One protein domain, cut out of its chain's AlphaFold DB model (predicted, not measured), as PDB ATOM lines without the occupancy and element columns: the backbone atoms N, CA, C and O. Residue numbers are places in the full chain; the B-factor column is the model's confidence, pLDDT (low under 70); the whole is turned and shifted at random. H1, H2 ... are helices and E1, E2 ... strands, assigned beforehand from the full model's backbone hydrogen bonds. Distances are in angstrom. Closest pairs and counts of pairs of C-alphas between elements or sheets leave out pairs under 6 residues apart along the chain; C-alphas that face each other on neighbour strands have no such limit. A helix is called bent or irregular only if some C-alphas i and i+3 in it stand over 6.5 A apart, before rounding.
ATOM      1  N   GLN A  17      -8.779  72.038  22.177       44.19
ATOM      2  CA  GLN A  17      -8.587  72.343  20.744       44.19
ATOM      3  C   GLN A  17      -7.562  71.430  20.058       44.19
ATOM      4  O   GLN A  17      -7.790  70.974  18.941       44.19
ATOM      5  N   ALA A  18      -6.466  71.088  20.743       46.19
ATOM      6  CA  ALA A  18      -5.441  70.204  20.183       46.19
ATOM      7  C   ALA A  18      -5.950  68.769  19.941       46.19
ATOM      8  O   ALA A  18      -5.423  68.070  19.075       46.19
ATOM      9  N   ASN A  19      -6.972  68.336  20.692       50.94
ATOM     10  CA  ASN A  19      -7.539  66.990  20.597       50.94
ATOM     11  C   ASN A  19      -8.375  66.802  19.314       50.94
ATOM     12  O   ASN A  19      -8.340  65.736  18.709       50.94
ATOM     13  N   ASP A  20      -9.060  67.850  18.849       59.25
ATOM     14  CA  ASP A  20      -9.837  67.798  17.603       59.25
ATOM     15  C   ASP A  20      -8.962  68.006  16.359       59.25
ATOM     16  O   ASP A  20      -9.263  67.489  15.279       59.25
ATOM     17  N   ASP A  21      -7.869  68.758  16.490       73.62
ATOM     18  CA  ASP A  21      -7.011  69.093  15.356       73.62
ATOM     19  C   ASP A  21      -6.133  67.918  14.913       73.62
ATOM     20  O   ASP A  21      -6.010  67.685  13.709       73.62
ATOM     21  N   TYR A  22      -5.586  67.111  15.832       84.31
ATOM     22  CA  TYR A  22      -4.764  65.965  15.421       84.31
ATOM     23  C   TYR A  22      -5.592  64.877  14.715       84.31
ATOM     24  O   TYR A  22      -5.124  64.314  13.729       84.31
ATOM     25  N   LEU A  23      -6.841  64.630  15.138       86.56
ATOM     26  CA  LEU A  23      -7.740  63.684  14.461       86.56
ATOM     27  C   LEU A  23      -8.051  64.125  13.026       86.56
ATOM     28  O   LEU A  23      -8.053  63.302  12.109       86.56
ATOM     29  N   LYS A  24      -8.257  65.429  12.797       87.50
ATOM     30  CA  LYS A  24      -8.419  65.979  11.440       87.50
ATOM     31  C   LYS A  24      -7.159  65.778  10.601       87.50
ATOM     32  O   LYS A  24      -7.263  65.338   9.458       87.50
ATOM     33  N   VAL A  25      -5.982  66.057  11.167       88.56
ATOM     34  CA  VAL A  25      -4.689  65.850  10.493       88.56
ATOM     35  C   VAL A  25      -4.476  64.373  10.160       88.56
ATOM     36  O   VAL A  25      -4.033  64.064   9.056       88.56
ATOM     37  N   LEU A  26      -4.838  63.459  11.061       88.81
ATOM     38  CA  LEU A  26      -4.738  62.020  10.822       88.81
ATOM     39  C   LEU A  26      -5.684  61.540   9.732       88.81
ATOM     40  O   LEU A  26      -5.259  60.798   8.852       88.81
ATOM     41  N   ASN A  27      -6.933  62.002   9.737       87.12
ATOM     42  CA  ASN A  27      -7.882  61.689   8.670       87.12
ATOM     43  C   ASN A  27      -7.399  62.225   7.317       87.12
ATOM     44  O   ASN A  27      -7.519  61.542   6.299       87.12
ATOM     45  N   GLN A  28      -6.798  63.417   7.299       87.12
ATOM     46  CA  GLN A  28      -6.185  63.963   6.093       87.12
ATOM     47  C   GLN A  28      -4.988  63.114   5.643       87.12
ATOM     48  O   GLN A  28      -4.902  62.778   4.463       87.12
ATOM     49  N   PHE A  29      -4.100  62.724   6.562       87.38
ATOM     50  CA  PHE A  29      -2.956  61.863   6.258       87.38
ATOM     51  C   PHE A  29      -3.415  60.516   5.702       87.38
ATOM     52  O   PHE A  29      -2.930  60.098   4.656       87.38
ATOM     53  N   LYS A  30      -4.410  59.879   6.326       86.12
ATOM     54  CA  LYS A  30      -5.025  58.647   5.827       86.12
ATOM     55  C   LYS A  30      -5.532  58.817   4.395       86.12
ATOM     56  O   LYS A  30      -5.112  58.080   3.506       86.12
ATOM     57  N   PRO A  37      -3.213  56.873  -4.425       55.69
ATOM     58  CA  PRO A  37      -1.951  56.437  -5.019       55.69
ATOM     59  C   PRO A  37      -0.899  57.564  -4.982       55.69
ATOM     60  O   PRO A  37      -0.705  58.281  -5.957       55.69
ATOM     61  N   TYR A  38      -0.269  57.736  -3.817       61.56
ATOM     62  CA  TYR A  38       1.026  58.347  -3.446       61.56
ATOM     63  C   TYR A  38       1.437  59.741  -3.939       61.56
ATOM     64  O   TYR A  38       2.190  60.414  -3.233       61.56
ATOM     65  N   SER A  39       0.946  60.240  -5.070       62.84
ATOM     66  CA  SER A  39       1.431  61.475  -5.703       62.84
ATOM     67  C   SER A  39       1.230  62.734  -4.853       62.84
ATOM     68  O   SER A  39       1.981  63.695  -4.981       62.84
ATOM     69  N   SER A  40       0.246  62.730  -3.946       69.06
ATOM     70  CA  SER A  40      -0.083  63.876  -3.088       69.06
ATOM     71  C   SER A  40       0.505  63.793  -1.673       69.06
ATOM     72  O   SER A  40       0.412  64.768  -0.924       69.06
ATOM     73  N   CYS A  41       1.111  62.659  -1.295       82.12
ATOM     74  CA  CYS A  41       1.582  62.431   0.073       82.12
ATOM     75  C   CYS A  41       2.763  63.328   0.451       82.12
ATOM     76  O   CYS A  41       2.818  63.830   1.569       82.12
ATOM     77  N   THR A  42       3.662  63.612  -0.494       81.12
ATOM     78  CA  THR A  42       4.871  64.432  -0.287       81.12
ATOM     79  C   THR A  42       4.574  65.802   0.326       81.12
ATOM     80  O   THR A  42       5.316  66.266   1.187       81.12
ATOM     81  N   ASN A  43       3.443  66.421  -0.023       82.81
ATOM     82  CA  ASN A  43       3.028  67.712   0.537       82.81
ATOM     83  C   ASN A  43       2.697  67.651   2.039       82.81
ATOM     84  O   ASN A  43       2.782  68.673   2.726       82.81
ATOM     85  N   MET A  44       2.356  66.464   2.547       88.62
ATOM     86  CA  MET A  44       2.128  66.197   3.968       88.62
ATOM     87  C   MET A  44       3.398  65.781   4.714       88.62
ATOM     88  O   MET A  44       3.347  65.608   5.931       88.62
ATOM     89  N   LEU A  45       4.532  65.637   4.024       91.00
ATOM     90  CA  LEU A  45       5.793  65.224   4.627       91.00
ATOM     91  C   LEU A  45       6.714  66.425   4.871       91.00
ATOM     92  O   LEU A  45       6.720  67.423   4.145       91.00
ATOM     93  N   LYS A  46       7.514  66.317   5.928       93.75
ATOM     94  CA  LYS A  46       8.630  67.206   6.247       93.75
ATOM     95  C   LYS A  46       9.845  66.351   6.572       93.75
ATOM     96  O   LYS A  46       9.742  65.425   7.367       93.75
ATOM     97  N   GLY A  47      10.999  66.730   6.045       92.19
ATOM     98  CA  GLY A  47      12.284  66.122   6.371       92.19
ATOM     99  C   GLY A  47      13.259  66.239   5.211       92.19
ATOM    100  O   GLY A  47      13.002  67.000   4.273       92.19
ATOM    101  N   THR A  48      14.339  65.472   5.245       92.44
ATOM    102  CA  THR A  48      15.246  65.302   4.104       92.44
ATOM    103  C   THR A  48      14.510  64.733   2.889       92.44
ATOM    104  O   THR A  48      13.532  63.993   3.026       92.44
ATOM    105  N   THR A  49      14.966  65.082   1.684       90.00
ATOM    106  CA  THR A  49      14.384  64.566   0.433       90.00
ATOM    107  C   THR A  49      14.429  63.040   0.404       90.00
ATOM    108  O   THR A  49      13.459  62.396   0.009       90.00
ATOM    109  N   GLU A  50      15.522  62.458   0.888       88.75
ATOM    110  CA  GLU A  50      15.742  61.018   0.962       88.75
ATOM    111  C   GLU A  50      14.744  60.326   1.897       88.75
ATOM    112  O   GLU A  50      14.145  59.328   1.500       88.75
ATOM    113  N   ALA A  51      14.508  60.855   3.103       88.81
ATOM    114  CA  ALA A  51      13.533  60.275   4.031       88.81
ATOM    115  C   ALA A  51      12.093  60.406   3.510       88.81
ATOM    116  O   ALA A  51      11.289  59.483   3.659       88.81
ATOM    117  N   GLN A  52      11.767  61.531   2.863       89.75
ATOM    118  CA  GLN A  52      10.454  61.721   2.238       89.75
ATOM    119  C   GLN A  52      10.227  60.716   1.106       89.75
ATOM    120  O   GLN A  52       9.165  60.098   1.041       89.75
ATOM    121  N   GLN A  53      11.230  60.520   0.244       87.62
ATOM    122  CA  GLN A  53      11.188  59.527  -0.829       87.62
ATOM    123  C   GLN A  53      11.095  58.106  -0.282       87.62
ATOM    124  O   GLN A  53      10.304  57.322  -0.799       87.62
ATOM    125  N   LEU A  54      11.848  57.774   0.772       87.56
ATOM    126  CA  LEU A  54      11.790  56.451   1.387       87.56
ATOM    127  C   LEU A  54      10.380  56.140   1.900       87.56
ATOM    128  O   LEU A  54       9.854  55.075   1.582       87.56
ATOM    129  N   LEU A  55       9.744  57.064   2.633       87.38
ATOM    130  CA  LEU A  55       8.372  56.853   3.094       87.38
ATOM    131  C   LEU A  55       7.398  56.759   1.915       87.38
ATOM    132  O   LEU A  55       6.613  55.818   1.856       87.38
ATOM    133  N   ALA A  56       7.461  57.692   0.961       85.88
ATOM    134  CA  ALA A  56       6.571  57.684  -0.199       85.88
ATOM    135  C   ALA A  56       6.677  56.374  -0.998       85.88
ATOM    136  O   ALA A  56       5.657  55.795  -1.371       85.88
ATOM    137  N   ASN A  57       7.894  55.867  -1.201       87.75
ATOM    138  CA  ASN A  57       8.134  54.595  -1.874       87.75
ATOM    139  C   ASN A  57       7.704  53.390  -1.031       87.75
ATOM    140  O   ASN A  57       7.167  52.433  -1.575       87.75
ATOM    141  N   THR A  58       7.896  53.430   0.286       87.44
ATOM    142  CA  THR A  58       7.431  52.358   1.182       87.44
ATOM    143  C   THR A  58       5.916  52.225   1.110       87.44
ATOM    144  O   THR A  58       5.392  51.124   0.960       87.44
ATOM    145  N   LEU A  59       5.211  53.356   1.127       85.25
ATOM    146  CA  LEU A  59       3.774  53.372   0.920       85.25
ATOM    147  C   LEU A  59       3.432  52.866  -0.498       85.25
ATOM    148  O   LEU A  59       2.638  51.940  -0.632       85.25
ATOM    149  N   LYS A  60       4.116  53.346  -1.551       86.44
ATOM    150  CA  LYS A  60       3.963  52.842  -2.936       86.44
ATOM    151  C   LYS A  60       4.061  51.321  -3.030       86.44
ATOM    152  O   LYS A  60       3.204  50.693  -3.652       86.44
ATOM    153  N   LEU A  61       5.051  50.732  -2.368       87.12
ATOM    154  CA  LEU A  61       5.238  49.288  -2.301       87.12
ATOM    155  C   LEU A  61       4.042  48.568  -1.656       87.12
ATOM    156  O   LEU A  61       3.663  47.501  -2.133       87.12
ATOM    157  N   MET A  62       3.411  49.140  -0.624       85.19
ATOM    158  CA  MET A  62       2.222  48.553   0.015       85.19
ATOM    159  C   MET A  62       1.033  48.444  -0.949       85.19
ATOM    160  O   MET A  62       0.400  47.391  -1.021       85.19
ATOM    161  N   ALA A  63       0.736  49.490  -1.731       84.50
ATOM    162  CA  ALA A  63      -0.350  49.386  -2.718       84.50
ATOM    163  C   ALA A  63      -0.018  48.408  -3.840       84.50
ATOM    164  O   ALA A  63      -0.877  47.619  -4.218       84.50
ATOM    165  N   ILE A  64       1.210  48.460  -4.360       88.12
ATOM    166  CA  ILE A  64       1.626  47.577  -5.450       88.12
ATOM    167  C   ILE A  64       1.583  46.115  -4.989       88.12
ATOM    168  O   ILE A  64       1.160  45.252  -5.749       88.12
ATOM    169  N   ASN A  65       1.941  45.821  -3.735       87.75
ATOM    170  CA  ASN A  65       1.793  44.476  -3.180       87.75
ATOM    171  C   ASN A  65       0.320  44.025  -3.147       87.75
ATOM    172  O   ASN A  65       0.008  42.889  -3.495       87.75
ATOM    173  N   LYS A  66      -0.609  44.921  -2.788       87.31
ATOM    174  CA  LYS A  66      -2.050  44.625  -2.820       87.31
ATOM    175  C   LYS A  66      -2.555  44.364  -4.243       87.31
ATOM    176  O   LYS A  66      -3.351  43.448  -4.451       87.31
ATOM    177  N   GLU A  67      -2.102  45.159  -5.208       90.62
ATOM    178  CA  GLU A  67      -2.406  44.973  -6.630       90.62
ATOM    179  C   GLU A  67      -1.873  43.630  -7.135       90.62
ATOM    180  O   GLU A  67      -2.636  42.834  -7.678       90.62
ATOM    181  N   PHE A  68      -0.603  43.335  -6.858       92.62
ATOM    182  CA  PHE A  68       0.031  42.064  -7.186       92.62
ATOM    183  C   PHE A  68      -0.715  40.879  -6.571       92.62
ATOM    184  O   PHE A  68      -1.040  39.940  -7.288       92.62
ATOM    185  N   SER A  69      -1.040  40.932  -5.277       91.88
ATOM    186  CA  SER A  69      -1.803  39.882  -4.591       91.88
ATOM    187  C   SER A  69      -3.165  39.652  -5.249       91.88
ATOM    188  O   SER A  69      -3.515  38.517  -5.567       91.88
ATOM    189  N   THR A  70      -3.898  40.732  -5.540       94.19
ATOM    190  CA  THR A  70      -5.202  40.655  -6.215       94.19
ATOM    191  C   THR A  70      -5.070  40.011  -7.595       94.19
ATOM    192  O   THR A  70      -5.823  39.091  -7.923       94.19
ATOM    193  N   LEU A  71      -4.088  40.452  -8.388       96.75
ATOM    194  CA  LEU A  71      -3.824  39.912  -9.719       96.75
ATOM    195  C   LEU A  71      -3.432  38.430  -9.653       96.75
ATOM    196  O   LEU A  71      -4.001  37.620 -10.385       96.75
ATOM    197  N   TYR A  72      -2.511  38.064  -8.761       95.50
ATOM    198  CA  TYR A  72      -2.013  36.697  -8.606       95.50
ATOM    199  C   TYR A  72      -3.146  35.738  -8.236       95.50
ATOM    200  O   TYR A  72      -3.317  34.714  -8.896       95.50
ATOM    201  N   VAL A  73      -3.976  36.104  -7.251       96.50
ATOM    202  CA  VAL A  73      -5.152  35.315  -6.850       96.50
ATOM    203  C   VAL A  73      -6.141  35.186  -8.004       96.50
ATOM    204  O   VAL A  73      -6.610  34.087  -8.287       96.50
ATOM    205  N   SER A  74      -6.435  36.282  -8.709       97.75
ATOM    206  CA  SER A  74      -7.384  36.245  -9.829       97.75
ATOM    207  C   SER A  74      -6.894  35.419 -11.025       97.75
ATOM    208  O   SER A  74      -7.715  34.885 -11.767       97.75
ATOM    209  N   THR A  75      -5.573  35.294 -11.199       97.75
ATOM    210  CA  THR A  75      -4.960  34.610 -12.349       97.75
ATOM    211  C   THR A  75      -4.664  33.139 -12.059       97.75
ATOM    212  O   THR A  75      -4.915  32.288 -12.910       97.75
ATOM    213  N   TYR A  76      -4.132  32.828 -10.874       97.44
ATOM    214  CA  TYR A  76      -3.627  31.492 -10.530       97.44
ATOM    215  C   TYR A  76      -4.376  30.817  -9.376       97.44
ATOM    216  O   TYR A  76      -4.174  29.628  -9.139       97.44
ATOM    217  N   GLY A  77      -5.250  31.543  -8.680       97.50
ATOM    218  CA  GLY A  77      -5.999  31.048  -7.528       97.50
ATOM    219  C   GLY A  77      -5.361  31.396  -6.182       97.50
ATOM    220  O   GLY A  77      -4.182  31.733  -6.074       97.50
ATOM    221  N   GLU A  78      -6.181  31.314  -5.135       96.75
ATOM    222  CA  GLU A  78      -5.805  31.660  -3.761       96.75
ATOM    223  C   GLU A  78      -4.715  30.737  -3.199       96.75
ATOM    224  O   GLU A  78      -3.754  31.221  -2.607       96.75
ATOM    225  N   GLU A  79      -4.805  29.426  -3.448       97.00
ATOM    226  CA  GLU A  79      -3.825  28.441  -2.964       97.00
ATOM    227  C   GLU A  79      -2.411  28.722  -3.493       97.00
ATOM    228  O   GLU A  79      -1.448  28.707  -2.727       97.00
ATOM    229  N   ALA A  80      -2.286  29.062  -4.780       94.88
ATOM    230  CA  ALA A  80      -1.002  29.401  -5.389       94.88
ATOM    231  C   ALA A  80      -0.411  30.692  -4.800       94.88
ATOM    232  O   ALA A  80       0.801  30.798  -4.609       94.88
ATOM    233  N   PHE A  81      -1.258  31.680  -4.487       93.44
ATOM    234  CA  PHE A  81      -0.802  32.899  -3.822       93.44
ATOM    235  C   PHE A  81      -0.343  32.632  -2.383       93.44
ATOM    236  O   PHE A  81       0.681  33.176  -1.971       93.44
ATOM    237  N   ILE A  82      -1.060  31.785  -1.635       91.88
ATOM    238  CA  ILE A  82      -0.656  31.370  -0.283       91.88
ATOM    239  C   ILE A  82       0.715  30.694  -0.335       91.88
ATOM    240  O   ILE A  82       1.608  31.099   0.403       91.88
ATOM    241  N   GLU A  83       0.924  29.743  -1.251       94.19
ATOM    242  CA  GLU A  83       2.221  29.078  -1.426       94.19
ATOM    243  C   GLU A  83       3.337  30.083  -1.750       94.19
ATOM    244  O   GLU A  83       4.403  30.067  -1.126       94.19
ATOM    245  N   PHE A  84       3.088  30.992  -2.696       91.19
ATOM    246  CA  PHE A  84       4.032  32.046  -3.059       91.19
ATOM    247  C   PHE A  84       4.394  32.928  -1.856       91.19
ATOM    248  O   PHE A  84       5.574  33.183  -1.589       91.19
ATOM    249  N   ASN A  85       3.386  33.391  -1.118       87.06
ATOM    250  CA  ASN A  85       3.579  34.269   0.026       87.06
ATOM    251  C   ASN A  85       4.276  33.553   1.190       87.06
ATOM    252  O   ASN A  85       5.167  34.136   1.801       87.06
ATOM    253  N   ASP A  86       3.943  32.295   1.469       87.50
ATOM    254  CA  ASP A  86       4.580  31.513   2.534       87.50
ATOM    255  C   ASP A  86       6.049  31.206   2.219       87.50
ATOM    256  O   ASP A  86       6.904  31.258   3.111       87.50
ATOM    257  N   ALA A  87       6.361  30.941   0.946       87.62
ATOM    258  CA  ALA A  87       7.720  30.656   0.496       87.62
ATOM    259  C   ALA A  87       8.646  31.874   0.619       87.62
ATOM    260  O   ALA A  87       9.795  31.740   1.052       87.62
ATOM    261  N   PHE A  88       8.162  33.062   0.245       82.94
ATOM    262  CA  PHE A  88       8.994  34.270   0.178       82.94
ATOM    263  C   PHE A  88       8.754  35.258   1.323       82.94
ATOM    264  O   PHE A  88       9.516  36.215   1.466       82.94
ATOM    265  N   LYS A  89       7.732  35.017   2.153       71.12
ATOM    266  CA  LYS A  89       7.292  35.860   3.277       71.12
ATOM    267  C   LYS A  89       7.160  37.334   2.905       71.12
ATOM    268  O   LYS A  89       7.493  38.218   3.696       71.12
ATOM    269  N   PHE A  90       6.685  37.602   1.691       63.28
ATOM    270  CA  PHE A  90       6.548  38.960   1.186       63.28
ATOM    271  C   PHE A  90       5.213  39.566   1.638       63.28
ATOM    272  O   PHE A  90       4.284  39.757   0.860       63.28
ATOM    273  N   SER A  91       5.111  39.880   2.926       60.44
ATOM    274  CA  SER A  91       3.974  40.627   3.455       60.44
ATOM    275  C   SER A  91       4.393  42.058   3.765       60.44
ATOM    276  O   SER A  91       5.207  42.292   4.658       60.44
ATOM    277  N   THR A  92       3.800  43.021   3.066       64.88
ATOM    278  CA  THR A  92       3.757  44.409   3.531       64.88
ATOM    279  C   THR A  92       2.403  44.647   4.185       64.88
ATOM    280  O   THR A  92       1.358  44.429   3.573       64.88
ATOM    281  N   SER A  93       2.403  45.051   5.452       63.62
ATOM    282  CA  SER A  93       1.191  45.494   6.136       63.62
ATOM    283  C   SER A  93       0.937  46.963   5.819       63.62
ATOM    284  O   SER A  93       1.865  47.763   5.714       63.62
ATOM    285  N   SER A  94      -0.331  47.327   5.642       68.62
ATOM    286  CA  SER A  94      -0.702  48.740   5.567       68.62
ATOM    287  C   SER A  94      -0.495  49.391   6.932       68.62
ATOM    288  O   SER A  94      -0.688  48.741   7.957       68.62
ATOM    289  N   ILE A  95      -0.147  50.678   6.953       74.56
ATOM    290  CA  ILE A  95      -0.179  51.450   8.199       74.56
ATOM    291  C   ILE A  95      -1.638  51.551   8.647       74.56
ATOM    292  O   ILE A  95      -2.428  52.259   8.017       74.56
ATOM    293  N   ASP A  96      -1.990  50.873   9.735       81.69
ATOM    294  CA  ASP A  96      -3.268  51.075  10.402       81.69
ATOM    295  C   ASP A  96      -3.099  52.139  11.489       81.69
ATOM    296  O   ASP A  96      -2.460  51.932  12.516       81.69
ATOM    297  N   LEU A  97      -3.665  53.326  11.260       83.00
ATOM    298  CA  LEU A  97      -3.596  54.416  12.238       83.00
ATOM    299  C   LEU A  97      -4.329  54.086  13.547       83.00
ATOM    300  O   LEU A  97      -4.128  54.803  14.525       83.00
ATOM    301  N   SER A  98      -5.168  53.044  13.585       85.62
ATOM    302  CA  SER A  98      -5.805  52.582  14.821       85.62
ATOM    303  C   SER A  98      -4.847  51.832  15.755       85.62
ATOM    304  O   SER A  98      -5.078  51.838  16.964       85.62
ATOM    305  N   ASP A  99      -3.729  51.310  15.237       83.88
ATOM    306  CA  ASP A  99      -2.657  50.707  16.048       83.88
ATOM    307  C   ASP A  99      -1.859  51.758  16.836       83.88
ATOM    308  O   ASP A  99      -1.105  51.446  17.762       83.88
ATOM    309  N   TYR A 100      -2.028  53.029  16.476       89.00
ATOM    310  CA  TYR A 100      -1.291  54.146  17.030       89.00
ATOM    311  C   TYR A 100      -2.121  54.898  18.071       89.00
ATOM    312  O   TYR A 100      -3.212  55.400  17.810       89.00
ATOM    313  N   SER A 101      -1.544  55.065  19.259       91.50
ATOM    314  CA  SER A 101      -2.137  55.847  20.344       91.50
ATOM    315  C   SER A 101      -1.483  57.222  20.462       91.50
ATOM    316  O   SER A 101      -0.272  57.374  20.267       91.50
ATOM    317  N   LEU A 102      -2.273  58.249  20.798       93.06
ATOM    318  CA  LEU A 102      -1.743  59.586  21.061       93.06
ATOM    319  C   LEU A 102      -0.862  59.556  22.314       93.06
ATOM    320  O   LEU A 102      -1.347  59.359  23.429       93.06
ATOM    321  N   LYS A 103       0.440  59.788  22.133       92.06
ATOM    322  CA  LYS A 103       1.415  59.789  23.225       92.06
ATOM    323  C   LYS A 103       1.596  61.169  23.842       92.06
ATOM    324  O   LYS A 103       1.717  61.286  25.062       92.06
ATOM    325  N   SER A 104       1.659  62.202  23.010       88.69
ATOM    326  CA  SER A 104       1.772  63.593  23.450       88.69
ATOM    327  C   SER A 104       1.194  64.540  22.404       88.69
ATOM    328  O   SER A 104       1.166  64.234  21.212       88.69
ATOM    329  N   THR A 105       0.726  65.703  22.853       90.06
ATOM    330  CA  THR A 105       0.204  66.756  21.980       90.06
ATOM    331  C   THR A 105       0.546  68.141  22.524       90.06
ATOM    332  O   THR A 105       0.701  68.337  23.731       90.06
ATOM    333  N   SER A 106       0.710  69.094  21.614       87.44
ATOM    334  CA  SER A 106       1.034  70.498  21.847       87.44
ATOM    335  C   SER A 106       0.601  71.320  20.628       87.44
ATOM    336  O   SER A 106       0.292  70.770  19.572       87.44
ATOM    337  N   ASN A 107       0.663  72.648  20.724       84.75
ATOM    338  CA  ASN A 107       0.314  73.537  19.606       84.75
ATOM    339  C   ASN A 107       1.258  73.411  18.392       84.75
ATOM    340  O   ASN A 107       0.935  73.886  17.301       84.75
ATOM    341  N   THR A 108       2.439  72.817  18.578       89.25
ATOM    342  CA  THR A 108       3.484  72.717  17.549       89.25
ATOM    343  C   THR A 108       3.781  71.287  17.121       89.25
ATOM    344  O   THR A 108       4.415  71.091  16.086       89.25
ATOM    345  N   GLN A 109       3.349  70.291  17.893       93.69
ATOM    346  CA  GLN A 109       3.651  68.889  17.642       93.69
ATOM    347  C   GLN A 109       2.626  67.967  18.301       93.69
ATOM    348  O   GLN A 109       2.246  68.203  19.448       93.69
ATOM    349  N   PHE A 110       2.287  66.868  17.633       93.94
ATOM    350  CA  PHE A 110       1.718  65.695  18.288       93.94
ATOM    351  C   PHE A 110       2.479  64.432  17.889       93.94
ATOM    352  O   PHE A 110       3.065  64.347  16.808       93.94
ATOM    353  N   VAL A 111       2.501  63.467  18.801       94.31
ATOM    354  CA  VAL A 111       3.253  62.222  18.670       94.31
ATOM    355  C   VAL A 111       2.304  61.059  18.861       94.31
ATOM    356  O   VAL A 111       1.618  60.976  19.882       94.31
ATOM    357  N   LEU A 112       2.305  60.148  17.900       93.12
ATOM    358  CA  LEU A 112       1.636  58.867  18.008       93.12
ATOM    359  C   LEU A 112       2.651  57.756  18.209       93.12
ATOM    360  O   LEU A 112       3.762  57.835  17.684       93.12
ATOM    361  N   LYS A 113       2.254  56.720  18.942       92.25
ATOM    362  CA  LYS A 113       3.097  55.558  19.199       92.25
ATOM    363  C   LYS A 113       2.269  54.279  19.160       92.25
ATOM    364  O   LYS A 113       1.190  54.244  19.759       92.25
ATOM    365  N   ASP A 114       2.782  53.265  18.476       88.81
ATOM    366  CA  ASP A 114       2.193  51.927  18.475       88.81
ATOM    367  C   ASP A 114       2.738  51.055  19.623       88.81
ATOM    368  O   ASP A 114       3.540  51.493  20.461       88.81
ATOM    369  N   VAL A 115       2.264  49.812  19.681       87.75
ATOM    370  CA  VAL A 115       2.653  48.830  20.705       87.75
ATOM    371  C   VAL A 115       4.096  48.339  20.560       87.75
ATOM    372  O   VAL A 115       4.708  47.956  21.557       87.75
ATOM    373  N   GLU A 116       4.654  48.383  19.350       82.81
ATOM    374  CA  GLU A 116       6.026  47.958  19.040       82.81
ATOM    375  C   GLU A 116       7.052  49.063  19.322       82.81
ATOM    376  O   GLU A 116       8.250  48.820  19.465       82.81
ATOM    377  N   GLY A 117       6.571  50.292  19.480       83.81
ATOM    378  CA  GLY A 117       7.359  51.465  19.792       83.81
ATOM    379  C   GLY A 117       7.667  52.359  18.595       83.81
ATOM    380  O   GLY A 117       8.338  53.381  18.788       83.81
ATOM    381  N   ASN A 118       7.142  52.039  17.411       85.56
ATOM    382  CA  ASN A 118       7.216  52.900  16.240       85.56
ATOM    383  C   ASN A 118       6.465  54.200  16.523       85.56
ATOM    384  O   ASN A 118       5.430  54.229  17.194       85.56
ATOM    385  N   THR A 119       7.026  55.311  16.053       91.38
ATOM    386  CA  THR A 119       6.559  56.644  16.428       91.38
ATOM    387  C   THR A 119       6.269  57.474  15.183       91.38
ATOM    388  O   THR A 119       7.135  57.629  14.328       91.38
ATOM    389  N   LEU A 120       5.079  58.072  15.112       92.38
ATOM    390  CA  LEU A 120       4.731  59.067  14.094       92.38
ATOM    391  C   LEU A 120       4.706  60.450  14.734       92.38
ATOM    392  O   LEU A 120       3.939  60.705  15.663       92.38
ATOM    393  N   ILE A 121       5.549  61.353  14.243       94.81
ATOM    394  CA  ILE A 121       5.706  62.696  14.805       94.81
ATOM    395  C   ILE A 121       5.197  63.712  13.796       94.81
ATOM    396  O   ILE A 121       5.826  63.945  12.767       94.81
ATOM    397  N   PHE A 122       4.083  64.360  14.112       94.75
ATOM    398  CA  PHE A 122       3.515  65.425  13.295       94.75
ATOM    399  C   PHE A 122       3.873  66.780  13.884       94.75
ATOM    400  O   PHE A 122       3.757  66.990  15.087       94.75
ATOM    401  N   GLU A 123       4.284  67.718  13.039       94.69
ATOM    402  CA  GLU A 123       4.669  69.068  13.441       94.69
ATOM    403  C   GLU A 123       3.851  70.116  12.694       94.69
ATOM    404  O   GLU A 123       3.639  70.022  11.483       94.69
ATOM    405  N   ASN A 124       3.431  71.149  13.419       91.56
ATOM    406  CA  ASN A 124       2.754  72.298  12.848       91.56
ATOM    407  C   ASN A 124       3.788  73.230  12.210       91.56
ATOM    408  O   ASN A 124       4.669  73.775  12.882       91.56
ATOM    409  N   THR A 125       3.709  73.396  10.895       87.31
ATOM    410  CA  THR A 125       4.597  74.271  10.125       87.31
ATOM    411  C   THR A 125       3.836  75.501   9.631       87.31
ATOM    412  O   THR A 125       2.611  75.555   9.680       87.31
ATOM    413  N   LYS A 126       4.540  76.480   9.048       84.81
ATOM    414  CA  LYS A 126       3.883  77.611   8.360       84.81
ATOM    415  C   LYS A 126       2.960  77.173   7.210       84.81
ATOM    416  O   LYS A 126       2.105  77.944   6.799       84.81
ATOM    417  N   GLN A 127       3.151  75.962   6.685       83.94
ATOM    418  CA  GLN A 127       2.365  75.364   5.601       83.94
ATOM    419  C   GLN A 127       1.313  74.368   6.128       83.94
ATOM    420  O   GLN A 127       0.783  73.577   5.355       83.94
ATOM    421  N   GLY A 128       1.040  74.377   7.436       87.12
ATOM    422  CA  GLY A 128       0.148  73.432   8.104       87.12
ATOM    423  C   GLY A 128       0.881  72.251   8.739       87.12
ATOM    424  O   GLY A 128       2.117  72.200   8.789       87.12
ATOM    425  N   TRP A 129       0.098  71.309   9.255       91.69
ATOM    426  CA  TRP A 129       0.590  70.099   9.906       91.69
ATOM    427  C   TRP A 129       1.224  69.132   8.908       91.69
ATOM    428  O   TRP A 129       0.643  68.835   7.864       91.69
ATOM    429  N   LYS A 130       2.413  68.628   9.245       92.75
ATOM    430  CA  LYS A 130       3.177  67.691   8.415       92.75
ATOM    431  C   LYS A 130       3.741  66.554   9.253       92.75
ATOM    432  O   LYS A 130       4.199  66.795  10.370       92.75
ATOM    433  N   LEU A 131       3.770  65.344   8.702       93.44
ATOM    434  CA  LEU A 131       4.519  64.229   9.273       93.44
ATOM    435  C   LEU A 131       6.017  64.524   9.124       93.44
ATOM    436  O   LEU A 131       6.530  64.651   8.010       93.44
ATOM    437  N   ASN A 132       6.722  64.652  10.243       95.19
ATOM    438  CA  ASN A 132       8.170  64.785  10.261       95.19
ATOM    439  C   ASN A 132       8.798  63.394  10.098       95.19
ATOM    440  O   ASN A 132       8.920  62.635  11.064       95.19
ATOM    441  N   VAL A 133       9.183  63.064   8.870       92.38
ATOM    442  CA  VAL A 133       9.693  61.735   8.521       92.38
ATOM    443  C   VAL A 133      11.103  61.488   9.038       92.38
ATOM    444  O   VAL A 133      11.381  60.368   9.439       92.38
ATOM    445  N   ASP A 134      11.957  62.512   9.144       91.69
ATOM    446  CA  ASP A 134      13.301  62.343   9.723       91.69
ATOM    447  C   ASP A 134      13.216  61.903  11.191       91.69
ATOM    448  O   ASP A 134      14.004  61.084  11.660       91.69
ATOM    449  N   LYS A 135      12.239  62.448  11.930       92.12
ATOM    450  CA  LYS A 135      11.999  62.068  13.325       92.12
ATOM    451  C   LYS A 135      11.241  60.748  13.448       92.12
ATOM    452  O   LYS A 135      11.540  59.975  14.350       92.12
ATOM    453  N   SER A 136      10.274  60.499  12.566       88.56
ATOM    454  CA  SER A 136       9.445  59.283  12.613       88.56
ATOM    455  C   SER A 136      10.217  58.033  12.173       88.56
ATOM    456  O   SER A 136       9.967  56.948  12.677       88.56
ATOM    457  N   LEU A 137      11.200  58.189  11.281       84.75
ATOM    458  CA  LEU A 137      12.119  57.133  10.840       84.75
ATOM    459  C   LEU A 137      13.439  57.147  11.629       84.75
ATOM    460  O   LEU A 137      14.457  56.641  11.156       84.75
ATOM    461  N   SER A 138      13.460  57.751  12.820       83.56
ATOM    462  CA  SER A 138      14.668  57.779  13.646       83.56
ATOM    463  C   SER A 138      15.110  56.352  13.983       83.56
ATOM    464  O   SER A 138      14.327  55.558  14.495       83.56
ATOM    465  N   GLY A 139      16.365  56.021  13.670       77.00
ATOM    466  CA  GLY A 139      16.912  54.666  13.824       77.00
ATOM    467  C   GLY A 139      16.809  53.790  12.571       77.00
ATOM    468  O   GLY A 139      17.448  52.742  12.522       77.00
ATOM    469  N   VAL A 140      16.091  54.229  11.533       79.25
ATOM    470  CA  VAL A 140      16.106  53.569  10.223       79.25
ATOM    471  C   VAL A 140      17.341  54.014   9.444       79.25
ATOM    472  O   VAL A 140      17.594  55.204   9.255       79.25
ATOM    473  N   ALA A 141      18.099  53.040   8.951       81.69
ATOM    474  CA  ALA A 141      19.232  53.253   8.062       81.69
ATOM    475  C   ALA A 141      18.708  53.597   6.649       81.69
ATOM    476  O   ALA A 141      18.525  52.734   5.793       81.69
ATOM    477  N   VAL A 142      18.339  54.869   6.440       77.31
ATOM    478  CA  VAL A 142      17.595  55.336   5.250       77.31
ATOM    479  C   VAL A 142      18.323  55.022   3.940       77.31
ATOM    480  O   VAL A 142      17.682  54.670   2.947       77.31
ATOM    481  N   LYS A 143      19.655  55.144   3.918       77.88
ATOM    482  CA  LYS A 143      20.455  54.913   2.704       77.88
ATOM    483  C   LYS A 143      20.467  53.442   2.314       77.88
ATOM    484  O   LYS A 143      20.440  53.126   1.131       77.88
ATOM    485  N   GLU A 144      20.491  52.577   3.310       80.00
ATOM    486  CA  GLU A 144      20.524  51.132   3.190       80.00
ATOM    487  C   GLU A 144      19.139  50.606   2.795       80.00
ATOM    488  O   GLU A 144      19.029  49.811   1.863       80.00
ATOM    489  N   ALA A 145      18.078  51.130   3.421       82.19
ATOM    490  CA  ALA A 145      16.685  50.774   3.149       82.19
ATOM    491  C   ALA A 145      16.228  51.147   1.730       82.19
ATOM    492  O   ALA A 145      15.410  50.446   1.132       82.19
ATOM    493  N   LYS A 146      16.749  52.243   1.169       85.62
ATOM    494  CA  LYS A 146      16.296  52.770  -0.124       85.62
ATOM    495  C   LYS A 146      16.424  51.754  -1.277       85.62
ATOM    496  O   LYS A 146      15.388  51.463  -1.875       85.62
ATOM    497  N   PRO A 147      17.605  51.173  -1.577       88.25
ATOM    498  CA  PRO A 147      17.739  50.171  -2.637       88.25
ATOM    499  C   PRO A 147      16.769  48.996  -2.498       88.25
ATOM    500  O   PRO A 147      16.185  48.563  -3.485       88.25
ATOM    501  N   PHE A 148      16.541  48.512  -1.273       88.19
ATOM    502  CA  PHE A 148      15.606  47.415  -1.022       88.19
ATOM    503  C   PHE A 148      14.179  47.760  -1.443       88.19
ATOM    504  O   PHE A 148      13.532  46.969  -2.134       88.19
ATOM    505  N   ILE A 149      13.696  48.943  -1.060       89.81
ATOM    506  CA  ILE A 149      12.352  49.396  -1.427       89.81
ATOM    507  C   ILE A 149      12.247  49.597  -2.944       89.81
ATOM    508  O   ILE A 149      11.265  49.165  -3.547       89.81
ATOM    509  N   GLU A 150      13.257  50.194  -3.581       92.19
ATOM    510  CA  GLU A 150      13.271  50.416  -5.035       92.19
ATOM    511  C   GLU A 150      13.262  49.092  -5.815       92.19
ATOM    512  O   GLU A 150      12.435  48.912  -6.713       92.19
ATOM    513  N   TYR A 151      14.109  48.131  -5.427       93.44
ATOM    514  CA  TYR A 151      14.111  46.792  -6.018       93.44
ATOM    515  C   TYR A 151      12.791  46.062  -5.786       93.44
ATOM    516  O   TYR A 151      12.273  45.445  -6.711       93.44
ATOM    517  N   SER A 152      12.212  46.164  -4.588       91.56
ATOM    518  CA  SER A 152      10.940  45.510  -4.271       91.56
ATOM    519  C   SER A 152       9.789  46.062  -5.113       91.56
ATOM    520  O   SER A 152       9.003  45.280  -5.643       91.56
ATOM    521  N   ILE A 153       9.712  47.386  -5.303       92.44
ATOM    522  CA  ILE A 153       8.721  48.002  -6.204       92.44
ATOM    523  C   ILE A 153       8.923  47.487  -7.631       92.44
ATOM    524  O   ILE A 153       7.972  47.031  -8.264       92.44
ATOM    525  N   GLY A 154      10.164  47.523  -8.120       95.12
ATOM    526  CA  GLY A 154      10.521  47.046  -9.452       95.12
ATOM    527  C   GLY A 154      10.170  45.579  -9.694       95.12
ATOM    528  O   GLY A 154       9.608  45.240 -10.734       95.12
ATOM    529  N   ALA A 155      10.447  44.717  -8.716       94.88
ATOM    530  CA  ALA A 155      10.115  43.297  -8.754       94.88
ATOM    531  C   ALA A 155       8.609  43.069  -8.914       94.88
ATOM    532  O   ALA A 155       8.201  42.305  -9.787       94.88
ATOM    533  N   HIS A 156       7.786  43.756  -8.116       93.62
ATOM    534  CA  HIS A 156       6.333  43.613  -8.207       93.62
ATOM    535  C   HIS A 156       5.795  44.115  -9.538       93.62
ATOM    536  O   HIS A 156       5.004  43.422 -10.161       93.62
ATOM    537  N   LEU A 157       6.246  45.283  -9.998       95.12
ATOM    538  CA  LEU A 157       5.820  45.835 -11.284       95.12
ATOM    539  C   LEU A 157       6.196  44.910 -12.451       95.12
ATOM    540  O   LEU A 157       5.384  44.687 -13.346       95.12
ATOM    541  N   SER A 158       7.399  44.331 -12.413       95.81
ATOM    542  CA  SER A 158       7.829  43.331 -13.393       95.81
ATOM    543  C   SER A 158       6.943  42.086 -13.358       95.81
ATOM    544  O   SER A 158       6.496  41.612 -14.401       95.81
ATOM    545  N   LEU A 159       6.658  41.560 -12.162       95.94
ATOM    546  CA  LEU A 159       5.795  40.392 -11.997       95.94
ATOM    547  C   LEU A 159       4.370  40.674 -12.470       95.94
ATOM    548  O   LEU A 159       3.862  39.890 -13.261       95.94
ATOM    549  N   ILE A 160       3.764  41.791 -12.059       96.06
ATOM    550  CA  ILE A 160       2.443  42.242 -12.520       96.06
ATOM    551  C   ILE A 160       2.414  42.254 -14.047       96.06
ATOM    552  O   ILE A 160       1.646  41.507 -14.650       96.06
ATOM    553  N   SER A 161       3.336  42.995 -14.670       96.00
ATOM    554  CA  SER A 161       3.406  43.114 -16.127       96.00
ATOM    555  C   SER A 161       3.541  41.752 -16.814       96.00
ATOM    556  O   SER A 161       2.870  41.484 -17.810       96.00
ATOM    557  N   LYS A 162       4.381  40.855 -16.284       96.06
ATOM    558  CA  LYS A 162       4.585  39.533 -16.884       96.06
ATOM    559  C   LYS A 162       3.373  38.618 -16.702       96.06
ATOM    560  O   LYS A 162       3.022  37.909 -17.645       96.06
ATOM    561  N   ILE A 163       2.730  38.644 -15.536       96.94
ATOM    562  CA  ILE A 163       1.504  37.885 -15.248       96.94
ATOM    563  C   ILE A 163       0.376  38.340 -16.180       96.94
ATOM    564  O   ILE A 163      -0.259  37.498 -16.812       96.94
ATOM    565  N   GLU A 164       0.197  39.650 -16.368       95.88
ATOM    566  CA  GLU A 164      -0.766  40.210 -17.329       95.88
ATOM    567  C   GLU A 164      -0.486  39.745 -18.768       95.88
ATOM    568  O   GLU A 164      -1.411  39.498 -19.541       95.88
ATOM    569  N   THR A 165       0.787  39.533 -19.121       93.94
ATOM    570  CA  THR A 165       1.195  38.934 -20.406       93.94
ATOM    571  C   THR A 165       1.192  37.398 -20.418       93.94
ATOM    572  O   THR A 165       1.831  36.788 -21.272       93.94
ATOM    573  N   SER A 166       0.447  36.763 -19.508       93.31
ATOM    574  CA  SER A 166       0.252  35.305 -19.437       93.31
ATOM    575  C   SER A 166       1.496  34.492 -19.051       93.31
ATOM    576  O   SER A 166       1.684  33.375 -19.538       93.31
ATOM    577  N   LEU A 167       2.351  35.014 -18.161       96.19
ATOM    578  CA  LEU A 167       3.415  34.208 -17.548       96.19
ATOM    579  C   LEU A 167       2.797  32.968 -16.856       96.19
ATOM    580  O   LEU A 167       1.795  33.107 -16.159       96.19
ATOM    581  N   PRO A 168       3.340  31.751 -17.014       97.12
ATOM    582  CA  PRO A 168       2.857  30.590 -16.264       97.12
ATOM    583  C   PRO A 168       3.125  30.715 -14.757       97.12
ATOM    584  O   PRO A 168       4.135  31.296 -14.357       97.12
ATOM    585  N   VAL A 169       2.265  30.119 -13.919       96.62
ATOM    586  CA  VAL A 169       2.363  30.196 -12.444       96.62
ATOM    587  C   VAL A 169       3.736  29.764 -11.915       96.62
ATOM    588  O   VAL A 169       4.355  30.494 -11.141       96.62
ATOM    589  N   ASP A 170       4.278  28.648 -12.412       96.88
ATOM    590  CA  ASP A 170       5.596  28.132 -12.021       96.88
ATOM    591  C   ASP A 170       6.730  29.115 -12.330       96.88
ATOM    592  O   ASP A 170       7.719  29.205 -11.596       96.88
ATOM    593  N   ASP A 171       6.616  29.841 -13.441       96.81
ATOM    594  CA  ASP A 171       7.624  30.804 -13.866       96.81
ATOM    595  C   ASP A 171       7.483  32.120 -13.100       96.81
ATOM    596  O   ASP A 171       8.500  32.707 -12.722       96.81
ATOM    597  N   ALA A 172       6.252  32.536 -12.783       95.31
ATOM    598  CA  ALA A 172       5.982  33.649 -11.875       95.31
ATOM    599  C   ALA A 172       6.552  33.371 -10.476       95.31
ATOM    600  O   ALA A 172       7.248  34.220  -9.914       95.31
ATOM    601  N   PHE A 173       6.346  32.159  -9.953       95.06
ATOM    602  CA  PHE A 173       6.894  31.717  -8.671       95.06
ATOM    603  C   PHE A 173       8.429  31.763  -8.661       95.06
ATOM    604  O   PHE A 173       9.040  32.405  -7.803       95.06
ATOM    605  N   LYS A 174       9.077  31.140  -9.657       94.69
ATOM    606  CA  LYS A 174      10.548  31.122  -9.768       94.69
ATOM    607  C   LYS A 174      11.125  32.523  -9.940       94.69
ATOM    608  O   LYS A 174      12.172  32.822  -9.362       94.69
ATOM    609  N   LEU A 175      10.490  33.364 -10.755       94.56
ATOM    610  CA  LEU A 175      10.950  34.728 -10.986       94.56
ATOM    611  C   LEU A 175      10.813  35.580  -9.721       94.56
ATOM    612  O   LEU A 175      11.772  36.264  -9.365       94.56
ATOM    613  N   GLY A 176       9.689  35.474  -9.009       93.00
ATOM    614  CA  GLY A 176       9.486  36.152  -7.729       93.00
ATOM    615  C   GLY A 176      10.553  35.776  -6.706       93.00
ATOM    616  O   GLY A 176      11.227  36.657  -6.174       93.00
ATOM    617  N   GLY A 177      10.819  34.478  -6.533       91.00
ATOM    618  CA  GLY A 177      11.882  34.016  -5.638       91.00
ATOM    619  C   GLY A 177      13.266  34.564  -5.994       91.00
ATOM    620  O   GLY A 177      14.023  34.967  -5.111       91.00
ATOM    621  N   ARG A 178      13.593  34.647  -7.291       93.31
ATOM    622  CA  ARG A 178      14.856  35.244  -7.758       93.31
ATOM    623  C   ARG A 178      14.922  36.737  -7.456       93.31
ATOM    624  O   ARG A 178      15.940  37.193  -6.941       93.31
ATOM    625  N   TYR A 179      13.863  37.490  -7.751       93.69
ATOM    626  CA  TYR A 179      13.837  38.924  -7.467       93.69
ATOM    627  C   TYR A 179      13.977  39.208  -5.974       93.69
ATOM    628  O   TYR A 179      14.821  40.018  -5.599       93.69
ATOM    629  N   PHE A 180      13.227  38.518  -5.113       88.38
ATOM    630  CA  PHE A 180      13.266  38.785  -3.674       88.38
ATOM    631  C   PHE A 180      14.584  38.372  -3.024       88.38
ATOM    632  O   PHE A 180      15.099  39.113  -2.184       88.38
ATOM    633  N   ALA A 181      15.191  37.264  -3.459       88.56
ATOM    634  CA  ALA A 181      16.537  36.896  -3.020       88.56
ATOM    635  C   ALA A 181      17.576  37.962  -3.411       88.56
ATOM    636  O   ALA A 181      18.441  38.319  -2.615       88.56
ATOM    637  N   VAL A 182      17.475  38.515  -4.623       91.25
ATOM    638  CA  VAL A 182      18.399  39.547  -5.115       91.25
ATOM    639  C   VAL A 182      18.159  40.908  -4.449       91.25
ATOM    640  O   VAL A 182      19.129  41.610  -4.151       91.25
ATOM    641  N   ALA A 183      16.901  41.275  -4.191       88.38
ATOM    642  CA  ALA A 183      16.520  42.526  -3.532       88.38
ATOM    643  C   ALA A 183      16.964  42.570  -2.061       88.38
ATOM    644  O   ALA A 183      17.360  43.623  -1.567       88.38
ATOM    645  N   THR A 184      16.937  41.423  -1.377       86.50
ATOM    646  CA  THR A 184      17.368  41.283   0.026       86.50
ATOM    647  C   THR A 184      18.847  40.929   0.180       86.50
ATOM    648  O   THR A 184      19.350  40.923   1.301       86.50
ATOM    649  N   TYR A 185      19.568  40.684  -0.921       87.56
ATOM    650  CA  TYR A 185      20.940  40.169  -0.899       87.56
ATOM    651  C   TYR A 185      21.867  40.958   0.035       87.56
ATOM    652  O   TYR A 185      22.596  40.368   0.831       87.56
ATOM    653  N   ASP A 186      21.814  42.292  -0.017       84.69
ATOM    654  CA  ASP A 186      22.733  43.153   0.735       84.69
ATOM    655  C   ASP A 186      22.521  43.069   2.264       84.69
ATOM    656  O   ASP A 186      23.440  43.402   3.017       84.69
ATOM    657  N   TYR A 187      21.381  42.533   2.719       83.31
ATOM    658  CA  TYR A 187      20.998  42.379   4.131       83.31
ATOM    659  C   TYR A 187      21.438  41.058   4.753       83.31
ATOM    660  O   TYR A 187      21.393  40.906   5.974       83.31
ATOM    661  N   PHE A 188      21.864  40.096   3.937       85.81
ATOM    662  CA  PHE A 188      22.383  38.842   4.453       85.81
ATOM    663  C   PHE A 188      23.792  39.010   5.028       85.81
ATOM    664  O   PHE A 188      24.588  39.847   4.582       85.81
ATOM    665  N   ASP A 189      24.111  38.169   6.012       88.50
ATOM    666  CA  ASP A 189      25.482  38.021   6.486       88.50
ATOM    667  C   ASP A 189      26.400  37.479   5.375       88.50
ATOM    668  O   ASP A 189      25.954  36.901   4.381       88.50
ATOM    669  N   GLU A 190      27.707  37.683   5.532       94.94
ATOM    670  CA  GLU A 190      28.709  37.296   4.532       94.94
ATOM    671  C   GLU A 190      28.659  35.796   4.199       94.94
ATOM    672  O   GLU A 190      28.737  35.402   3.037       94.94
ATOM    673  N   LYS A 191      28.439  34.948   5.209       94.44
ATOM    674  CA  LYS A 191      28.334  33.494   5.033       94.44
ATOM    675  C   LYS A 191      27.143  33.111   4.154       94.44
ATOM    676  O   LYS A 191      27.234  32.174   3.360       94.44
ATOM    677  N   THR A 192      26.021  33.798   4.314       90.56
ATOM    678  CA  THR A 192      24.798  33.579   3.543       90.56
ATOM    679  C   THR A 192      24.940  34.150   2.137       90.56
ATOM    680  O   THR A 192      24.518  33.491   1.190       90.56
ATOM    681  N   LYS A 193      25.613  35.297   1.975       92.62
ATOM    682  CA  LYS A 193      25.959  35.860   0.659       92.62
ATOM    683  C   LYS A 193      26.802  34.897  -0.174       92.62
ATOM    684  O   LYS A 193      26.404  34.594  -1.291       92.62
ATOM    685  N   ILE A 194      27.856  34.310   0.400       94.44
ATOM    686  CA  ILE A 194      28.690  33.303  -0.286       94.44
ATOM    687  C   ILE A 194      27.833  32.129  -0.787       94.44
ATOM    688  O   ILE A 194      27.936  31.724  -1.943       94.44
ATOM    689  N   LYS A 195      26.933  31.612   0.057       93.19
ATOM    690  CA  LYS A 195      26.019  30.529  -0.340       93.19
ATOM    691  C   LYS A 195      25.040  30.953  -1.434       93.19
ATOM    692  O   LYS A 195      24.725  30.155  -2.312       93.19
ATOM    693  N   LEU A 196      24.525  32.179  -1.378       90.75
ATOM    694  CA  LEU A 196      23.647  32.712  -2.417       90.75
ATOM    695  C   LEU A 196      24.392  32.865  -3.743       90.75
ATOM    696  O   LEU A 196      23.835  32.500  -4.774       90.75
ATOM    697  N   ASP A 197      25.650  33.302  -3.720       93.62
ATOM    698  CA  ASP A 197      26.487  33.415  -4.915       93.62
ATOM    699  C   ASP A 197      26.748  32.042  -5.555       93.62
ATOM    700  O   ASP A 197      26.630  31.894  -6.774       93.62
ATOM    701  N   GLU A 198      27.003  31.005  -4.748       94.31
ATOM    702  CA  GLU A 198      27.096  29.614  -5.221       94.31
ATOM    703  C   GLU A 198      25.784  29.144  -5.873       94.31
ATOM    704  O   GLU A 198      25.789  28.536  -6.951       94.31
ATOM    705  N   VAL A 199      24.639  29.451  -5.251       91.88
ATOM    706  CA  VAL A 199      23.317  29.131  -5.807       91.88
ATOM    707  C   VAL A 199      23.100  29.873  -7.124       91.88
ATOM    708  O   VAL A 199      22.697  29.243  -8.106       91.88
ATOM    709  N   PHE A 200      23.402  31.170  -7.183       93.25
ATOM    710  CA  PHE A 200      23.261  31.970  -8.394       93.25
ATOM    711  C   PHE A 200      24.130  31.428  -9.529       93.25
ATOM    712  O   PHE A 200      23.614  31.210 -10.627       93.25
ATOM    713  N   ALA A 201      25.393  31.090  -9.256       93.50
ATOM    714  CA  ALA A 201      26.282  30.474 -10.236       93.50
ATOM    715  C   ALA A 201      25.748  29.114 -10.724       93.50
ATOM    716  O   ALA A 201      25.632  28.888 -11.929       93.50
ATOM    717  N   SER A 202      25.342  28.228  -9.806       94.69
ATOM    718  CA  SER A 202      24.852  26.880 -10.153       94.69
ATOM    719  C   SER A 202      23.551  26.886 -10.963       94.69
ATOM    720  O   SER A 202      23.278  25.954 -11.721       94.69
ATOM    721  N   LYS A 203      22.730  27.931 -10.804       90.31
ATOM    722  CA  LYS A 203      21.449  28.103 -11.500       90.31
ATOM    723  C   LYS A 203      21.535  29.064 -12.686       90.31
ATOM    724  O   LYS A 203      20.496  29.340 -13.285       90.31
ATOM    725  N   ASN A 204      22.734  29.548 -13.027       91.88
ATOM    726  CA  ASN A 204      22.966  30.549 -14.070       91.88
ATOM    727  C   ASN A 204      22.070  31.797 -13.901       91.88
ATOM    728  O   ASN A 204      21.451  32.285 -14.849       91.88
ATOM    729  N   ILE A 205      21.939  32.263 -12.658       91.69
ATOM    730  CA  ILE A 205      21.183  33.463 -12.300       91.69
ATOM    731  C   ILE A 205      22.140  34.654 -12.322       91.69
ATOM    732  O   ILE A 205      23.053  34.746 -11.508       91.69
ATOM    733  N   ASP A 206      21.889  35.596 -13.226       93.69
ATOM    734  CA  ASP A 206      22.599  36.872 -13.272       93.69
ATOM    735  C   ASP A 206      21.912  37.888 -12.344       93.69
ATOM    736  O   ASP A 206      20.946  38.561 -12.719       93.69
ATOM    737  N   ALA A 207      22.396  37.974 -11.104       92.31
ATOM    738  CA  ALA A 207      21.850  38.881 -10.094       92.31
ATOM    739  C   ALA A 207      21.964  40.360 -10.506       92.31
ATOM    740  O   ALA A 207      21.055  41.144 -10.227       92.31
ATOM    741  N   ALA A 208      23.037  40.748 -11.204       92.06
ATOM    742  CA  ALA A 208      23.224  42.124 -11.659       92.06
ATOM    743  C   ALA A 208      22.175  42.500 -12.713       92.06
ATOM    744  O   ALA A 208      21.541  43.553 -12.609       92.06
ATOM    745  N   LYS A 209      21.923  41.602 -13.672       94.56
ATOM    746  CA  LYS A 209      20.860  41.777 -14.665       94.56
ATOM    747  C   LYS A 209      19.476  41.834 -14.023       94.56
ATOM    748  O   LYS A 209      18.671  42.674 -14.413       94.56
ATOM    749  N   LEU A 210      19.197  40.997 -13.021       95.44
ATOM    750  CA  LEU A 210      17.926  41.054 -12.290       95.44
ATOM    751  C   LEU A 210      17.746  42.391 -11.555       95.44
ATOM    752  O   LEU A 210      16.655  42.953 -11.593       95.44
ATOM    753  N   ARG A 211      18.802  42.945 -10.941       95.12
ATOM    754  CA  ARG A 211      18.752  44.292 -10.334       95.12
ATOM    755  C   ARG A 211      18.475  45.376 -11.368       95.12
ATOM    756  O   ARG A 211      17.669  46.264 -11.104       95.12
ATOM    757  N   GLN A 212      19.114  45.305 -12.535       95.31
ATOM    758  CA  GLN A 212      18.862  46.248 -13.628       95.31
ATOM    759  C   GLN A 212      17.419  46.172 -14.128       95.31
ATOM    760  O   GLN A 212      16.795  47.209 -14.332       95.31
ATOM    761  N   ASP A 213      16.883  44.962 -14.274       94.56
ATOM    762  CA  ASP A 213      15.494  44.731 -14.669       94.56
ATOM    763  C   ASP A 213      14.518  45.323 -13.637       94.56
ATOM    764  O   ASP A 213      13.652  46.119 -13.988       94.56
ATOM    765  N   MET A 214      14.722  45.063 -12.339       95.94
ATOM    766  CA  MET A 214      13.909  45.677 -11.279       95.94
ATOM    767  C   MET A 214      13.968  47.214 -11.324       95.94
ATOM    768  O   MET A 214      12.932  47.878 -11.275       95.94
ATOM    769  N   LEU A 215      15.159  47.804 -11.472       95.56
ATOM    770  CA  LEU A 215      15.295  49.264 -11.564       95.56
ATOM    771  C   LEU A 215      14.624  49.838 -12.812       95.56
ATOM    772  O   LEU A 215      14.028  50.911 -12.732       95.56
ATOM    773  N   TYR A 216      14.676  49.133 -13.943       95.44
ATOM    774  CA  TYR A 216      13.977  49.541 -15.158       95.44
ATOM    775  C   TYR A 216      12.474  49.714 -14.903       95.44
ATOM    776  O   TYR A 216      11.935  50.794 -15.153       95.44
ATOM    777  N   PHE A 217      11.820  48.705 -14.320       94.75
ATOM    778  CA  PHE A 217      10.393  48.777 -13.990       94.75
ATOM    779  C   PHE A 217      10.081  49.849 -12.939       94.75
ATOM    780  O   PHE A 217       9.099  50.579 -13.078       94.75
ATOM    781  N   TYR A 218      10.929  50.001 -11.916       94.00
ATOM    782  CA  TYR A 218      10.772  51.065 -10.921       94.00
ATOM    783  C   TYR A 218      10.798  52.463 -11.561       94.00
ATOM    784  O   TYR A 218       9.973  53.314 -11.219       94.00
ATOM    785  N   HIS A 219      11.708  52.710 -12.505       91.50
ATOM    786  CA  HIS A 219      11.846  54.018 -13.141       91.50
ATOM    787  C   HIS A 219      10.730  54.341 -14.143       91.50
ATOM    788  O   HIS A 219      10.375  55.513 -14.254       91.50
ATOM    789  N   GLN A 220      10.129  53.352 -14.814       85.38
ATOM    790  CA  GLN A 220       9.024  53.597 -15.756       85.38
ATOM    791  C   GLN A 220       7.778  54.217 -15.109       85.38
ATOM    792  O   GLN A 220       7.081  54.991 -15.750       85.38
ATOM    793  N   GLN A 221       7.505  53.909 -13.840       68.88
ATOM    794  CA  GLN A 221       6.349  54.432 -13.092       68.88
ATOM    795  C   GLN A 221       6.641  55.749 -12.348       68.88
ATOM    796  O   GLN A 221       5.823  56.195 -11.542       68.88
ATOM    797  N   ASN A 222       7.836  56.318 -12.529       58.75
ATOM    798  CA  ASN A 222       8.275  57.566 -11.895       58.75
ATOM    799  C   ASN A 222       8.618  58.661 -12.931       58.75
ATOM    800  O   ASN A 222       9.159  59.700 -12.549       58.75
TER     801      ASN A 222
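What this domain is: This is residues 17 to 30 and 37 to 222 of the 223 residues of an uncharacterized protein of Colwellia sp. MB3u-8 (UniProt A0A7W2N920). The model is elongated and has two lobes: at one end a small four-stranded sheet, E1 to E4, with H1 crossing one face, and at the other a helical lobe in which H3, H4, H6 and H7 form a bundle. H3 reaches from the bundle toward the sheet, where its first part meets H2 and H5; H9 packs crosswise on H6 and H7, and H8 lies at the far end near H7. The printed part has 200 residues with nine named helices and four named strands, in the order H1 H2 H3 H4 E1 E2 E3 E4 H5 H6 H7 H8 H9, and its class is mixed, helices and strands. The sheet runs E1 E2 E3 E4, antiparallel throughout. The whole is only just compact, close to loose, with a radius of gyration of the C-alphas of 19.3 A and spans of 62 by 38 by 32 A.

Where its parts are: The sheet is made of E1, residues 101 to 105, E2, residues 109 to 113, E3, residues 119 to 125, 18.8 A long, and E4, residues 128 to 132. H1, residues 17 to 30, is 20.6 A long and begins at C-alpha 17 at (-8.587, 72.343, 20.744). H2 is residues 41 to 44 and H5 is residues 133 to 136. H3, residues 49 to 76, is the longest helix, 39.2 A from C-alpha 49 at (14.384, 64.566, 0.433) to C-alpha 76. H4 is residues 78 to 88. H6, residues 142 to 164, is 32.8 A long and only just irregular: C-alphas 144 and 147 are 6.53 A apart. H7, residues 169 to 187, is 27.8 A long and irregular, with C-alphas 183 and 186 7.6 A apart. H8 is residues 190 to 202, and H9, residues 207 to 220, ends at C-alpha 220 at (9.024, 53.597, -15.756).

How they stand to each other: The strands form a meander, each the antiparallel neighbour of the one before. E1 and E2, a hairpin, have N 103 and O 111 within hydrogen-bond range at 2.8 A; the hairpin E2 and E3 has N 112 and O 120 at 2.8 A; the hairpin E3 and E4 has N 123 and O 130 at 2.8 A. H1 is on the sheet in two layers, a helix on one face, at a height over the sheet of 8.5 A, and runs across the strands, at 63 degrees to E2 on the local plane. H2 is on the same face, over none of the strands, and H5 is at the sheet's level. H3, the hub, touches H5 with residues 51 to 55 alone, the closest C-alphas being those of Ala 51 and Asp 134, 6.1 A apart. H2 and H3 only just touch, with 3 pairs of C-alphas within 8 A, the closest those of Thr 42 and Gln 52 at 6.7 A. H3, H4, H6 and H7 are an up and down bundle, each running against the one before it in the chain. H3 and H6 touch at Leu 61 and Ile 153, whose C-alphas are the closest at 5.4 A, at a shallow tilt of 27 degrees, the same way. The helical hairpin H6 and H7 touches at a shallow tilt of 8 degrees, opposite ways, closest at the C-alphas of Tyr 151 and Ala 183, 5.5 A. H4 and H7 touch, closest at the C-alphas of Phe 84 and Phe 173, 6.3 A. H9 touches H6 about perpendicular, at 81 degrees, with the C-alphas of Gly 154 and Met 214 closest at 4.1 A. H7 and H8 are close but not clearly touching, the closest C-alphas being those of Tyr 185 and Lys 193 at 6.8 A. Every O i to N i+4 pair is within hydrogen-bond range in H3, H4, H8 and H9, against 9 of 10 in H1, 17 of 19 in H6 and 13 of 15 in H7; H2 and H5 are too short for such a pair.

The domain as a whole: The C-alphas farthest apart are those of Gln 17 and Ser 202, 64.3 A. Residues 31 to 36 are not printed, and C-alphas 30 and 37 are 11.5 A apart across the cut. The link from H4 to E1, residues 89 to 100, is long. Mean pLDDT of the printed part is 87.9; it is under 70 at residues 17 to 20, 37 to 40, 90 to 94 and 221 to 222.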